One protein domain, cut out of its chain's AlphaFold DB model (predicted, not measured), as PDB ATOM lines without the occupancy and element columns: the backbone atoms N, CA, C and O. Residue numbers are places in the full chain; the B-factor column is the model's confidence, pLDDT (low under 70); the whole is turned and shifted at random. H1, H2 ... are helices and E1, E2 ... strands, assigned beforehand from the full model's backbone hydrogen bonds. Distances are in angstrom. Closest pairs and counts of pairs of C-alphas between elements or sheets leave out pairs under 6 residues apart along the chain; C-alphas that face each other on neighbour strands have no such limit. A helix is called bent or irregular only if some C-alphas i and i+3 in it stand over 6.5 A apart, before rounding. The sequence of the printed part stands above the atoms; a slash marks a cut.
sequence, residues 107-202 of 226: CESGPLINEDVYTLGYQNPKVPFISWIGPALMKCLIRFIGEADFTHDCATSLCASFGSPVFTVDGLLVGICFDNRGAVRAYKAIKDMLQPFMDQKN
ATOM      1  N   CYS A 107      47.155 -30.583  41.079       87.44
ATOM      2  CA  CYS A 107      48.452 -31.200  40.977       87.44
ATOM      3  C   CYS A 107      48.402 -32.656  41.463       87.44
ATOM      4  O   CYS A 107      48.300 -32.917  42.661       87.44
ATOM      5  N   GLU A 108      48.529 -33.603  40.533       81.81
ATOM      6  CA  GLU A 108      48.518 -35.037  40.855       81.81
ATOM      7  C   GLU A 108      49.717 -35.459  41.721       81.81
ATOM      8  O   GLU A 108      49.575 -36.278  42.627       81.81
ATOM      9  N   SER A 109      50.892 -34.880  41.471       82.62
ATOM     10  CA  SER A 109      52.133 -35.223  42.176       82.62
ATOM     11  C   SER A 109      52.242 -34.621  43.580       82.62
ATOM     12  O   SER A 109      53.165 -34.972  44.306       82.62
ATOM     13  N   GLY A 110      51.333 -33.719  43.962       83.44
ATOM     14  CA  GLY A 110      51.426 -32.978  45.219       83.44
ATOM     15  C   GLY A 110      52.574 -31.951  45.251       83.44
ATOM     16  O   GLY A 110      53.235 -31.752  44.230       83.44
ATOM     17  N   PRO A 111      52.762 -31.267  46.397       86.62
ATOM     18  CA  PRO A 111      53.817 -30.268  46.632       86.62
ATOM     19  C   PRO A 111      55.240 -30.860  46.624       86.62
ATOM     20  O   PRO A 111      55.415 -32.050  46.874       86.62
ATOM     21  N   LEU A 112      56.264 -30.026  46.401       89.31
ATOM     22  CA  LEU A 112      57.683 -30.385  46.576       89.31
ATOM     23  C   LEU A 112      58.353 -29.526  47.660       89.31
ATOM     24  O   LEU A 112      58.042 -28.349  47.821       89.31
ATOM     25  N   ILE A 113      59.292 -30.104  48.417       90.31
ATOM     26  CA  ILE A 113      60.065 -29.353  49.422       90.31
ATOM     27  C   ILE A 113      60.875 -28.256  48.720       90.31
ATOM     28  O   ILE A 113      61.457 -28.499  47.664       90.31
ATOM     29  N   ASN A 114      60.931 -27.065  49.322       89.31
ATOM     30  CA  ASN A 114      61.573 -25.866  48.774       89.31
ATOM     31  C   ASN A 114      60.978 -25.381  47.439       89.31
ATOM     32  O   ASN A 114      61.628 -24.637  46.705       89.31
ATOM     33  N   GLU A 115      59.746 -25.773  47.115       88.62
ATOM     34  CA  GLU A 115      59.016 -25.221  45.976       88.62
ATOM     35  C   GLU A 115      58.347 -23.891  46.335       88.62
ATOM     36  O   GLU A 115      57.740 -23.740  47.402       88.62
ATOM     37  N   ASP A 116      58.426 -22.950  45.395       88.94
ATOM     38  CA  ASP A 116      57.650 -21.718  45.412       88.94
ATOM     39  C   ASP A 116      56.168 -22.004  45.117       88.94
ATOM     40  O   ASP A 116      55.801 -22.421  44.014       88.94
ATOM     41  N   VAL A 117      55.305 -21.705  46.084       88.00
ATOM     42  CA  VAL A 117      53.845 -21.807  45.969       88.00
ATOM     43  C   VAL A 117      53.171 -20.468  46.220       88.00
ATOM     44  O   VAL A 117      53.781 -19.527  46.720       88.00
ATOM     45  N   TYR A 118      51.903 -20.371  45.839       86.12
ATOM     46  CA  TYR A 118      51.122 -19.148  45.893       86.12
ATOM     47  C   TYR A 118      49.831 -19.398  46.651       86.12
ATOM     48  O   TYR A 118      48.972 -20.152  46.194       86.12
ATOM     49  N   THR A 119      49.697 -18.759  47.804       82.75
ATOM     50  CA  THR A 119      48.525 -18.901  48.671       82.75
ATOM     51  C   THR A 119      47.625 -17.686  48.529       82.75
ATOM     52  O   THR A 119      48.097 -16.550  48.430       82.75
ATOM     53  N   LEU A 120      46.313 -17.914  48.524       77.81
ATOM     54  CA  LEU A 120      45.343 -16.825  48.513       77.81
ATOM     55  C   LEU A 120      45.302 -16.118  49.867       77.81
ATOM     56  O   LEU A 120      44.854 -16.694  50.861       77.81
ATOM     57  N   GLY A 121      45.737 -14.862  49.891       65.31
ATOM     58  CA  GLY A 121      45.639 -14.005  51.059       65.31
ATOM     59  C   GLY A 121      44.240 -13.410  51.220       65.31
ATOM     60  O   GLY A 121      43.739 -12.772  50.294       65.31
ATOM     61  N   TYR A 122      43.640 -13.558  52.402       60.22
ATOM     62  CA  TYR A 122      42.465 -12.784  52.818       60.22
ATOM     63  C   TYR A 122      42.848 -11.880  53.989       60.22
ATOM     64  O   TYR A 122      43.145 -12.359  55.082       60.22
ATOM     65  N   GLN A 123      42.843 -10.564  53.769       48.06
ATOM     66  CA  GLN A 123      42.993  -9.610  54.863       48.06
ATOM     67  C   GLN A 123      41.639  -9.405  55.550       48.06
ATOM     68  O   GLN A 123      40.734  -8.798  54.991       48.06
ATOM     69  N   ASN A 124      41.561  -9.878  56.796       44.44
ATOM     70  CA  ASN A 124      40.585  -9.510  57.822       44.44
ATOM     71  C   ASN A 124      39.104  -9.917  57.566       44.44
ATOM     72  O   ASN A 124      38.383  -9.232  56.840       44.44
ATOM     73  N   PRO A 125      38.574 -10.957  58.246       44.31
ATOM     74  CA  PRO A 125      37.175 -11.384  58.101       44.31
ATOM     75  C   PRO A 125      36.146 -10.379  58.654       44.31
ATOM     76  O   PRO A 125      34.954 -10.542  58.408       44.31
ATOM     77  N   LYS A 126      36.577  -9.339  59.387       39.41
ATOM     78  CA  LYS A 126      35.693  -8.367  60.056       39.41
ATOM     79  C   LYS A 126      35.452  -7.066  59.283       39.41
ATOM     80  O   LYS A 126      34.678  -6.239  59.756       39.41
ATOM     81  N   VAL A 127      36.099  -6.850  58.135       35.56
ATOM     82  CA  VAL A 127      35.968  -5.583  57.400       35.56
ATOM     83  C   VAL A 127      35.053  -5.768  56.183       35.56
ATOM     84  O   VAL A 127      35.397  -6.502  55.253       35.56
ATOM     85  N   PRO A 128      33.886  -5.100  56.150       33.19
ATOM     86  CA  PRO A 128      33.028  -5.072  54.983       33.19
ATOM     87  C   PRO A 128      33.615  -4.043  54.020       33.19
ATOM     88  O   PRO A 128      33.299  -2.865  54.127       33.19
ATOM     89  N   PHE A 129      34.509  -4.445  53.113       37.00
ATOM     90  CA  PHE A 129      34.973  -3.514  52.084       37.00
ATOM     91  C   PHE A 129      34.656  -3.965  50.664       37.00
ATOM     92  O   PHE A 129      35.002  -5.050  50.200       37.00
ATOM     93  N   ILE A 130      33.948  -3.034  50.031       31.39
ATOM     94  CA  ILE A 130      33.405  -2.949  48.679       31.39
ATOM     95  C   ILE A 130      34.510  -2.514  47.688       31.39
ATOM     96  O   ILE A 130      34.272  -2.375  46.493       31.39
ATOM     97  N   SER A 131      35.756  -2.336  48.143       29.25
ATOM     98  CA  SER A 131      36.886  -2.024  47.270       29.25
ATOM     99  C   SER A 131      37.586  -3.295  46.805       29.25
ATOM    100  O   SER A 131      38.083  -4.085  47.605       29.25
ATOM    101  N   TRP A 132      37.645  -3.429  45.488       35.56
ATOM    102  CA  TRP A 132      38.375  -4.392  44.678       35.56
ATOM    103  C   TRP A 132      39.870  -4.530  45.027       35.56
ATOM    104  O   TRP A 132      40.739  -4.181  44.232       35.56
ATOM    105  N   ILE A 133      40.207  -5.094  46.182       38.38
ATOM    106  CA  ILE A 133      41.507  -5.740  46.353       38.38
ATOM    107  C   ILE A 133      41.246  -7.191  45.987       38.38
ATOM    108  O   ILE A 133      40.699  -7.963  46.774       38.38
ATOM    109  N   GLY A 134      41.517  -7.518  44.723       44.81
ATOM    110  CA  GLY A 134      41.431  -8.891  44.245       44.81
ATOM    111  C   GLY A 134      42.235  -9.827  45.154       44.81
ATOM    112  O   GLY A 134      43.099  -9.359  45.896       44.81
ATOM    113  N   PRO A 135      41.975 -11.141  45.109       52.84
ATOM    114  CA  PRO A 135      42.776 -12.113  45.839       52.84
ATOM    115  C   PRO A 135      44.273 -11.805  45.695       52.84
ATOM    116  O   PRO A 135      44.813 -11.859  44.585       52.84
ATOM    117  N   ALA A 136      44.920 -11.426  46.796       64.38
ATOM    118  CA  ALA A 136      46.346 -11.156  46.803       64.38
ATOM    119  C   ALA A 136      47.048 -12.507  46.913       64.38
ATOM    120  O   ALA A 136      47.018 -13.150  47.963       64.38
ATOM    121  N   LEU A 137      47.625 -12.972  45.807       74.69
ATOM    122  CA  LEU A 137      48.456 -14.165  45.829       74.69
ATOM    123  C   LEU A 137      49.765 -13.840  46.540       74.69
ATOM    124  O   LEU A 137      50.512 -12.959  46.118       74.69
ATOM    125  N   MET A 138      50.040 -14.561  47.620       78.50
ATOM    126  CA  MET A 138      51.300 -14.459  48.341       78.50
ATOM    127  C   MET A 138      52.211 -15.598  47.939       78.50
ATOM    128  O   MET A 138      51.800 -16.753  47.960       78.50
ATOM    129  N   LYS A 139      53.449 -15.257  47.587       83.75
ATOM    130  CA  LYS A 139      54.492 -16.237  47.317       83.75
ATOM    131  C   LYS A 139      55.014 -16.810  48.635       83.75
ATOM    132  O   LYS A 139      55.426 -16.042  49.500       83.75
ATOM    133  N   CYS A 140      55.059 -18.130  48.728       84.44
ATOM    134  CA  CYS A 140      55.471 -18.899  49.894       84.44
ATOM    135  C   CYS A 140      56.458 -19.981  49.474       84.44
ATOM    136  O   CYS A 140      56.421 -20.446  48.336       84.44
ATOM    137  N   LEU A 141      57.295 -20.427  50.401       88.06
ATOM    138  CA  LEU A 141      58.197 -21.552  50.208       88.06
ATOM    139  C   LEU A 141      57.729 -22.736  51.053       88.06
ATOM    140  O   LEU A 141      57.522 -22.594  52.262       88.06
ATOM    141  N   ILE A 142      57.578 -23.907  50.432       87.94
ATOM    142  CA  ILE A 142      57.263 -25.144  51.155       87.94
ATOM    143  C   ILE A 142      58.462 -25.552  52.012       87.94
ATOM    144  O   ILE A 142      59.577 -25.696  51.510       87.94
ATOM    145  N   ARG A 143      58.226 -25.760  53.310       88.31
ATOM    146  CA  ARG A 143      59.265 -26.081  54.303       88.31
ATOM    147  C   ARG A 143      59.251 -27.534  54.741       88.31
ATOM    148  O   ARG A 143      60.309 -28.093  55.009       88.31
ATOM    149  N   PHE A 144      58.075 -28.143  54.803       87.31
ATOM    150  CA  PHE A 144      57.906 -29.516  55.258       87.31
ATOM    151  C   PHE A 144      56.788 -30.194  54.475       87.31
ATOM    152  O   PHE A 144      55.804 -29.542  54.132       87.31
ATOM    153  N   ILE A 145      56.934 -31.496  54.226       89.31
ATOM    154  CA  ILE A 145      55.915 -32.349  53.614       89.31
ATOM    155  C   ILE A 145      55.771 -33.597  54.484       89.31
ATOM    156  O   ILE A 145      56.728 -34.350  54.654       89.31
ATOM    157  N   GLY A 146      54.578 -33.779  55.037       85.69
ATOM    158  CA  GLY A 146      54.117 -35.004  55.673       85.69
ATOM    159  C   GLY A 146      53.345 -35.888  54.692       85.69
ATOM    160  O   GLY A 146      53.328 -35.662  53.482       85.69
ATOM    161  N   GLU A 147      52.692 -36.921  55.216       81.31
ATOM    162  CA  GLU A 147      51.960 -37.898  54.401       81.31
ATOM    163  C   GLU A 147      50.684 -37.308  53.772       81.31
ATOM    164  O   GLU A 147      50.377 -37.568  52.606       81.31
ATOM    165  N   ALA A 148      49.958 -36.481  54.530       82.88
ATOM    166  CA  ALA A 148      48.684 -35.881  54.123       82.88
ATOM    167  C   ALA A 148      48.695 -34.340  54.152       82.88
ATOM    168  O   ALA A 148      47.734 -33.694  53.724       82.88
ATOM    169  N   ASP A 149      49.771 -33.740  54.652       87.38
ATOM    170  CA  ASP A 149      49.937 -32.308  54.863       87.38
ATOM    171  C   ASP A 149      51.305 -31.785  54.455       87.38
ATOM    172  O   ASP A 149      52.265 -32.517  54.255       87.38
ATOM    173  N   PHE A 150      51.383 -30.468  54.331       87.94
ATOM    174  CA  PHE A 150      52.629 -29.744  54.175       87.94
ATOM    175  C   PHE A 150      52.540 -28.391  54.872       87.94
ATOM    176  O   PHE A 150      51.450 -27.915  55.200       87.94
ATOM    177  N   THR A 151      53.692 -27.762  55.090       87.75
ATOM    178  CA  THR A 151      53.768 -26.401  55.622       87.75
ATOM    179  C   THR A 151      54.523 -25.481  54.676       87.75
ATOM    180  O   THR A 151      55.477 -25.889  54.009       87.75
ATOM    181  N   HIS A 152      54.095 -24.223  54.616       85.69
ATOM    182  CA  HIS A 152      54.768 -23.160  53.872       85.69
ATOM    183  C   HIS A 152      54.987 -21.935  54.765       85.69
ATOM    184  O   HIS A 152      54.282 -21.751  55.748       85.69
ATOM    185  N   ASP A 153      55.897 -21.035  54.420       80.94
ATOM    186  CA  ASP A 153      56.253 -19.896  55.287       80.94
ATOM    187  C   ASP A 153      55.298 -18.679  55.260       80.94
ATOM    188  O   ASP A 153      55.377 -17.842  56.153       80.94
ATOM    189  N   CYS A 154      54.312 -18.600  54.354       72.12
ATOM    190  CA  CYS A 154      53.240 -17.576  54.440       72.12
ATOM    191  C   CYS A 154      52.191 -17.842  55.530       72.12
ATOM    192  O   CYS A 154      51.251 -17.075  55.712       72.12
ATOM    193  N   ALA A 155      52.321 -18.972  56.201       56.88
ATOM    194  CA  ALA A 155      51.480 -19.457  57.275       56.88
ATOM    195  C   ALA A 155      51.264 -18.492  58.434       56.88
ATOM    196  O   ALA A 155      50.187 -18.424  59.009       56.88
ATOM    197  N   THR A 156      52.337 -17.802  58.804       50.19
ATOM    198  CA  THR A 156      52.457 -17.074  60.065       50.19
ATOM    199  C   THR A 156      52.161 -15.586  59.908       50.19
ATOM    200  O   THR A 156      52.223 -14.843  60.885       50.19
ATOM    201  N   SER A 157      51.859 -15.124  58.691       50.22
ATOM    202  CA  SER A 157      51.386 -13.766  58.439       50.22
ATOM    203  C   SER A 157      49.855 -13.751  58.431       50.22
ATOM    204  O   SER A 157      49.217 -14.761  58.150       50.22
ATOM    205  N   LEU A 158      49.257 -12.601  58.756       49.94
ATOM    206  CA  LEU A 158      47.815 -12.285  58.857       49.94
ATOM    207  C   LEU A 158      46.962 -12.580  57.592       49.94
ATOM    208  O   LEU A 158      45.930 -11.948  57.377       49.94
ATOM    209  N   CYS A 159      47.414 -13.453  56.694       48.84
ATOM    210  CA  CYS A 159      46.978 -13.540  55.312       48.84
ATOM    211  C   CYS A 159      46.527 -14.950  54.897       48.84
ATOM    212  O   CYS A 159      45.568 -15.042  54.133       48.84
ATOM    213  N   ALA A 160      47.118 -16.037  55.411       56.03
ATOM    214  CA  ALA A 160      46.623 -17.394  55.148       56.03
ATOM    215  C   ALA A 160      45.400 -17.689  56.037       56.03
ATOM    216  O   ALA A 160      45.529 -18.059  57.202       56.03
ATOM    217  N   SER A 161      44.202 -17.464  55.498       65.12
ATOM    218  CA  SER A 161      42.950 -17.775  56.191       65.12
ATOM    219  C   SER A 161      42.600 -19.257  56.034       65.12
ATOM    220  O   SER A 161      43.020 -19.914  55.079       65.12
ATOM    221  N   PHE A 162      41.799 -19.788  56.957       74.19
ATOM    222  CA  PHE A 162      41.194 -21.109  56.794       74.19
ATOM    223  C   PHE A 162      40.478 -21.204  55.438       74.19
ATOM    224  O   PHE A 162      39.775 -20.280  55.021       74.19
ATOM    225  N   GLY A 163      40.709 -22.302  54.724       76.56
ATOM    226  CA  GLY A 163      40.167 -22.552  53.390       76.56
ATOM    227  C   GLY A 163      40.970 -21.928  52.248       76.56
ATOM    228  O   GLY A 163      40.612 -22.131  51.086       76.56
ATOM    229  N   SER A 164      42.032 -21.160  52.526       81.25
ATOM    230  CA  SER A 164      42.839 -20.548  51.468       81.25
ATOM    231  C   SER A 164      43.484 -21.624  50.585       81.25
ATOM    232  O   SER A 164      44.185 -22.497  51.097       81.25
ATOM    233  N   PRO A 165      43.282 -21.591  49.256       84.31
ATOM    234  CA  PRO A 165      43.966 -22.503  48.349       84.31
ATOM    235  C   PRO A 165      45.449 -22.162  48.219       84.31
ATOM    236  O   PRO A 165      45.847 -20.994  48.301       84.31
ATOM    237  N   VAL A 166      46.236 -23.189  47.912       87.31
ATOM    238  CA  VAL A 166      47.667 -23.091  47.629       87.31
ATOM    239  C   VAL A 166      47.946 -23.641  46.235       87.31
ATOM    240  O   VAL A 166      47.563 -24.771  45.916       87.31
ATOM    241  N   PHE A 167      48.623 -22.848  45.407       88.25
ATOM    242  CA  PHE A 167      48.880 -23.137  43.999       88.25
ATOM    243  C   PHE A 167      50.369 -23.232  43.680       88.25
ATOM    244  O   PHE A 167      51.183 -22.528  44.270       88.25
ATOM    245  N   THR A 168      50.728 -24.037  42.685       89.06
ATOM    246  CA  THR A 168      52.040 -23.940  42.029       89.06
ATOM    247  C   THR A 168      52.131 -22.679  41.166       89.06
ATOM    248  O   THR A 168      51.119 -22.045  40.857       89.06
ATOM    249  N   VAL A 169      53.337 -22.352  40.694       86.00
ATOM    250  CA  VAL A 169      53.562 -21.280  39.703       86.00
ATOM    251  C   VAL A 169      52.738 -21.449  38.416       86.00
ATOM    252  O   VAL A 169      52.334 -20.465  37.801       86.00
ATOM    253  N   ASP A 170      52.431 -22.690  38.028       85.88
ATOM    254  CA  ASP A 170      51.632 -22.997  36.836       85.88
ATOM    255  C   ASP A 170      50.116 -22.804  37.050       85.88
ATOM    256  O   ASP A 170      49.341 -22.788  36.081       85.88
ATOM    257  N   GLY A 171      49.694 -22.630  38.307       85.88
ATOM    258  CA  GLY A 171      48.294 -22.520  38.715       85.88
ATOM    259  C   GLY A 171      47.630 -23.857  39.033       85.88
ATOM    260  O   GLY A 171      46.407 -23.954  38.940       85.88
ATOM    261  N   LEU A 172      48.406 -24.887  39.389       89.06
ATOM    262  CA  LEU A 172      47.860 -26.166  39.853       89.06
ATOM    263  C   LEU A 172      47.616 -26.118  41.362       89.06
ATOM    264  O   LEU A 172      48.516 -25.756  42.116       89.06
ATOM    265  N   LEU A 173      46.430 -26.521  41.814       89.12
ATOM    266  CA  LEU A 173      46.100 -26.633  43.233       89.12
ATOM    267  C   LEU A 173      46.889 -27.785  43.865       89.12
ATOM    268  O   LEU A 173      46.801 -28.924  43.405       89.12
ATOM    269  N   VAL A 174      47.633 -27.493  44.930       89.44
ATOM    270  CA  VAL A 174      48.411 -28.487  45.695       89.44
ATOM    271  C   VAL A 174      47.833 -28.747  47.079       89.44
ATOM    272  O   VAL A 174      48.054 -29.822  47.638       89.44
ATOM    273  N   GLY A 175      47.046 -27.815  47.614       88.44
ATOM    274  CA  GLY A 175      46.386 -28.002  48.894       88.44
ATOM    275  C   GLY A 175      45.510 -26.834  49.318       88.44
ATOM    276  O   GLY A 175      45.374 -25.844  48.597       88.44
ATOM    277  N   ILE A 176      44.904 -26.985  50.492       86.56
ATOM    278  CA  ILE A 176      44.029 -25.991  51.118       86.56
ATOM    279  C   ILE A 176      44.451 -25.812  52.582       86.56
ATOM    280  O   ILE A 176      44.666 -26.797  53.296       86.56
ATOM    281  N   CYS A 177      44.614 -24.562  53.015       82.88
ATOM    282  CA  CYS A 177      44.950 -24.217  54.394       82.88
ATOM    283  C   CYS A 177      43.812 -24.641  55.330       82.88
ATOM    284  O   CYS A 177      42.666 -24.254  55.112       82.88
ATOM    285  N   PHE A 178      44.132 -25.401  56.374       77.25
ATOM    286  CA  PHE A 178      43.162 -25.856  57.383       77.25
ATOM    287  C   PHE A 178      43.600 -25.514  58.817       77.25
ATOM    288  O   PHE A 178      42.863 -25.779  59.760       77.25
ATOM    289  N   ASP A 179      44.792 -24.930  58.987       71.56
ATOM    290  CA  ASP A 179      45.302 -24.412  60.258       71.56
ATOM    291  C   ASP A 179      45.996 -23.059  60.033       71.56
ATOM    292  O   ASP A 179      46.686 -22.849  59.029       71.56
ATOM    293  N   ASN A 180      45.867 -22.154  61.002       63.19
ATOM    294  CA  ASN A 180      46.485 -20.826  60.995       63.19
ATOM    295  C   ASN A 180      48.003 -20.858  61.251       63.19
ATOM    296  O   ASN A 180      48.655 -19.819  61.242       63.19
ATOM    297  N   ARG A 181      48.576 -22.046  61.467       63.91
ATOM    298  CA  ARG A 181      50.024 -22.274  61.583       63.91
ATOM    299  C   ARG A 181      50.681 -22.628  60.259       63.91
ATOM    300  O   ARG A 181      51.852 -23.002  60.248       63.91
ATOM    301  N   GLY A 182      49.942 -22.551  59.151       62.06
ATOM    302  CA  GLY A 182      50.481 -22.907  57.844       62.06
ATOM    303  C   GLY A 182      50.358 -24.339  57.446       62.06
ATOM    304  O   GLY A 182      51.015 -24.725  56.483       62.06
ATOM    305  N   ALA A 183      49.596 -25.123  58.200       65.88
ATOM    306  CA  ALA A 183      49.325 -26.478  57.800       65.88
ATOM    307  C   ALA A 183      48.339 -26.443  56.632       65.88
ATOM    308  O   ALA A 183      47.259 -25.839  56.683       65.88
ATOM    309  N   VAL A 184      48.747 -27.098  55.559       74.06
ATOM    310  CA  VAL A 184      47.993 -27.202  54.323       74.06
ATOM    311  C   VAL A 184      47.721 -28.671  54.088       74.06
ATOM    312  O   VAL A 184      48.646 -29.483  54.088       74.06
ATOM    313  N   ARG A 185      46.454 -29.038  53.904       81.50
ATOM    314  CA  ARG A 185      46.113 -30.412  53.545       81.50
ATOM    315  C   ARG A 185      46.466 -30.598  52.080       81.50
ATOM    316  O   ARG A 185      46.005 -29.826  51.234       81.50
ATOM    317  N   ALA A 186      47.282 -31.603  51.780       75.81
ATOM    318  CA  ALA A 186      47.622 -31.941  50.411       75.81
ATOM    319  C   ALA A 186      46.362 -32.397  49.667       75.81
ATOM    320  O   ALA A 186      45.556 -33.164  50.200       75.81
ATOM    321  N   TYR A 187      46.198 -31.974  48.412       71.94
ATOM    322  CA  TYR A 187      44.991 -32.323  47.662       71.94
ATOM    323  C   TYR A 187      44.827 -33.839  47.483       71.94
ATOM    324  O   TYR A 187      43.705 -34.323  47.423       71.94
ATOM    325  N   LYS A 188      45.916 -34.617  47.470       69.56
ATOM    326  CA  LYS A 188      45.834 -36.085  47.443       69.56
ATOM    327  C   LYS A 188      44.962 -36.638  48.582       69.56
ATOM    328  O   LYS A 188      44.139 -37.501  48.318       69.56
ATOM    329  N   ALA A 189      45.070 -36.081  49.789       65.94
ATOM    330  CA  ALA A 189      44.220 -36.448  50.924       65.94
ATOM    331  C   ALA A 189      42.785 -35.898  50.790       65.94
ATOM    332  O   ALA A 189      41.825 -36.522  51.229       65.94
ATOM    333  N   ILE A 190      42.620 -34.745  50.136       68.94
ATOM    334  CA  ILE A 190      41.308 -34.146  49.838       68.94
ATOM    335  C   ILE A 190      40.545 -34.946  48.771       68.94
ATOM    336  O   ILE A 190      39.323 -35.047  48.826       68.94
ATOM    337  N   LYS A 191      41.251 -35.543  47.806       69.75
ATOM    338  CA  LYS A 191      40.674 -36.312  46.698       69.75
ATOM    339  C   LYS A 191      39.817 -37.473  47.200       69.75
ATOM    340  O   LYS A 191      38.708 -37.653  46.701       69.75
ATOM    341  N   ASP A 192      40.305 -38.205  48.194       67.50
ATOM    342  CA  ASP A 192      39.594 -39.350  48.769       67.50
ATOM    343  C   ASP A 192      38.311 -38.903  49.489       67.50
ATOM    344  O   ASP A 192      37.281 -39.566  49.397       67.50
ATOM    345  N   MET A 193      38.323 -37.716  50.108       65.25
ATOM    346  CA  MET A 193      37.128 -37.104  50.710       65.25
ATOM    347  C   MET A 193      36.131 -36.592  49.674       65.25
ATOM    348  O   MET A 193      34.922 -36.627  49.894       65.25
ATOM    349  N   LEU A 194      36.626 -36.112  48.535       66.69
ATOM    350  CA  LEU A 194      35.787 -35.668  47.431       66.69
ATOM    351  C   LEU A 194      35.212 -36.845  46.641       66.69
ATOM    352  O   LEU A 194      34.255 -36.644  45.898       66.69
ATOM    353  N   GLN A 195      35.742 -38.062  46.802       67.31
ATOM    354  CA  GLN A 195      35.362 -39.256  46.045       67.31
ATOM    355  C   GLN A 195      33.840 -39.515  45.959       67.31
ATOM    356  O   GLN A 195      33.395 -39.874  44.868       67.31
ATOM    357  N   PRO A 196      33.017 -39.270  47.005       61.72
ATOM    358  CA  PRO A 196      31.555 -39.387  46.924       61.72
ATOM    359  C   PRO A 196      30.874 -38.330  46.032       61.72
ATOM    360  O   PRO A 196      29.773 -38.553  45.541       61.72
ATOM    361  N   PHE A 197      31.523 -37.185  45.810       56.12
ATOM    362  CA  PHE A 197      31.055 -36.072  44.964       56.12
ATOM    363  C   PHE A 197      31.692 -36.088  43.568       56.12
ATOM    364  O   PHE A 197      31.261 -35.374  42.657       56.12
ATOM    365  N   MET A 198      32.741 -36.893  43.400       58.06
ATOM    366  CA  MET A 198      33.516 -37.023  42.177       58.06
ATOM    367  C   MET A 198      32.877 -38.088  41.285       58.06
ATOM    368  O   MET A 198      33.326 -39.233  41.240       58.06
ATOM    369  N   ASP A 199      31.897 -37.686  40.473       54.44
ATOM    370  CA  ASP A 199      31.742 -38.323  39.164       54.44
ATOM    371  C   ASP A 199      33.095 -38.126  38.453       54.44
ATOM    372  O   ASP A 199      33.379 -37.025  37.975       54.44
ATOM    373  N   GLN A 200      33.964 -39.145  38.440       50.41
ATOM    374  CA  GLN A 200      35.402 -39.057  38.102       50.41
ATOM    375  C   GLN A 200      35.735 -38.355  36.762       50.41
ATOM    376  O   GLN A 200      36.891 -38.041  36.500       50.41
ATOM    377  N   LYS A 201      34.741 -38.065  35.915       51.81
ATOM    378  CA  LYS A 201      34.885 -37.408  34.608       51.81
ATOM    379  C   LYS A 201      35.010 -35.875  34.645       51.81
ATOM    380  O   LYS A 201      35.332 -35.301  33.611       51.81
ATOM    381  N   ASN A 202      34.750 -35.206  35.774       59.88
ATOM    382  CA  ASN A 202      34.662 -33.731  35.818       59.88
ATOM    383  C   ASN A 202      35.791 -33.028  36.593       59.88
ATOM    384  O   ASN A 202      35.746 -31.804  36.732       59.88
TER     385      ASN A 202
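Overview. This is residues 107 to 202 of the 226 residues of an uncharacterized protein of Oryza glumipatula (UniProt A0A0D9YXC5). A small closed barrel of six antiparallel strands is the core, with short H1 outside it beside E2 and H2 standing up from its outside over E5. Residues 126 to 132 and 192 to 202, of which 192 to 194 belong to H2, stick out. The 96 printed residues run E1 E2 E3 H1 E4 E5 E6 H2, ringed as E1 E2 E3 E6 E5 E4; the class is mixed, with 45 residues in named elements, under half. It is compact, radius of gyration of the C-alphas 13.8 A, spanning 38 by 31 by 24 A.

Along the chain. Find C-alpha 116 at (57.650, -21.718, 45.412); E1 runs to 121, 15.4 A. E2, residues 136 to 145, spans 24.2 A and bends by 57 degrees at 141. Next come E3, 149 to 152, and H1, 153 to 156, only just irregular with C-alphas 153 and 156 6.7 A apart. E4, 165 to 168, E5, 173 to 177, and E6, 183 to 186, lead to H2, 187 to 194, ending at (35.787, -35.668, 47.431).

Arrangement. E1 E2 E3 and E4 E5 E6 are meanders, each strand the antiparallel neighbour of the one before. Look for N 117 and O 140, 2.8 A, in hairpin E1 and E2, and N 151 and O 144, 2.9 A, in hairpin E2 and E3. Between the neighbour strands E6 and E3, N 184 and O 150 are within hydrogen-bond range at 2.8 A; between the neighbour strands E1 and E4, N 118 and O 167 are too, at 2.8 A. H1, at height 6.6 A, is over none of the strands; its closest C-alphas to E2 are Cys 154 and Cys 140, 5.2 A. H2 rises 72 degrees, its Tyr 187 and Gly 175 of E5 having the closest C-alphas, 4.7 A. In H2, 2 of 4 O i to N i+4 pairs are within hydrogen-bond range; H1 is too short for one, and its 1 O i to N i+3 pair is not within range.

Size, cuts and confidence. The C-alphas farthest apart, Ile 130 and Glu 147, are 40.0 A apart. The printed part has no cut; the link E1 to E2 is long. Mean pLDDT of the printed part is 70.9, and residues 121 to 136, 155 to 161, 180 to 183 and 188 to 202 are under 70.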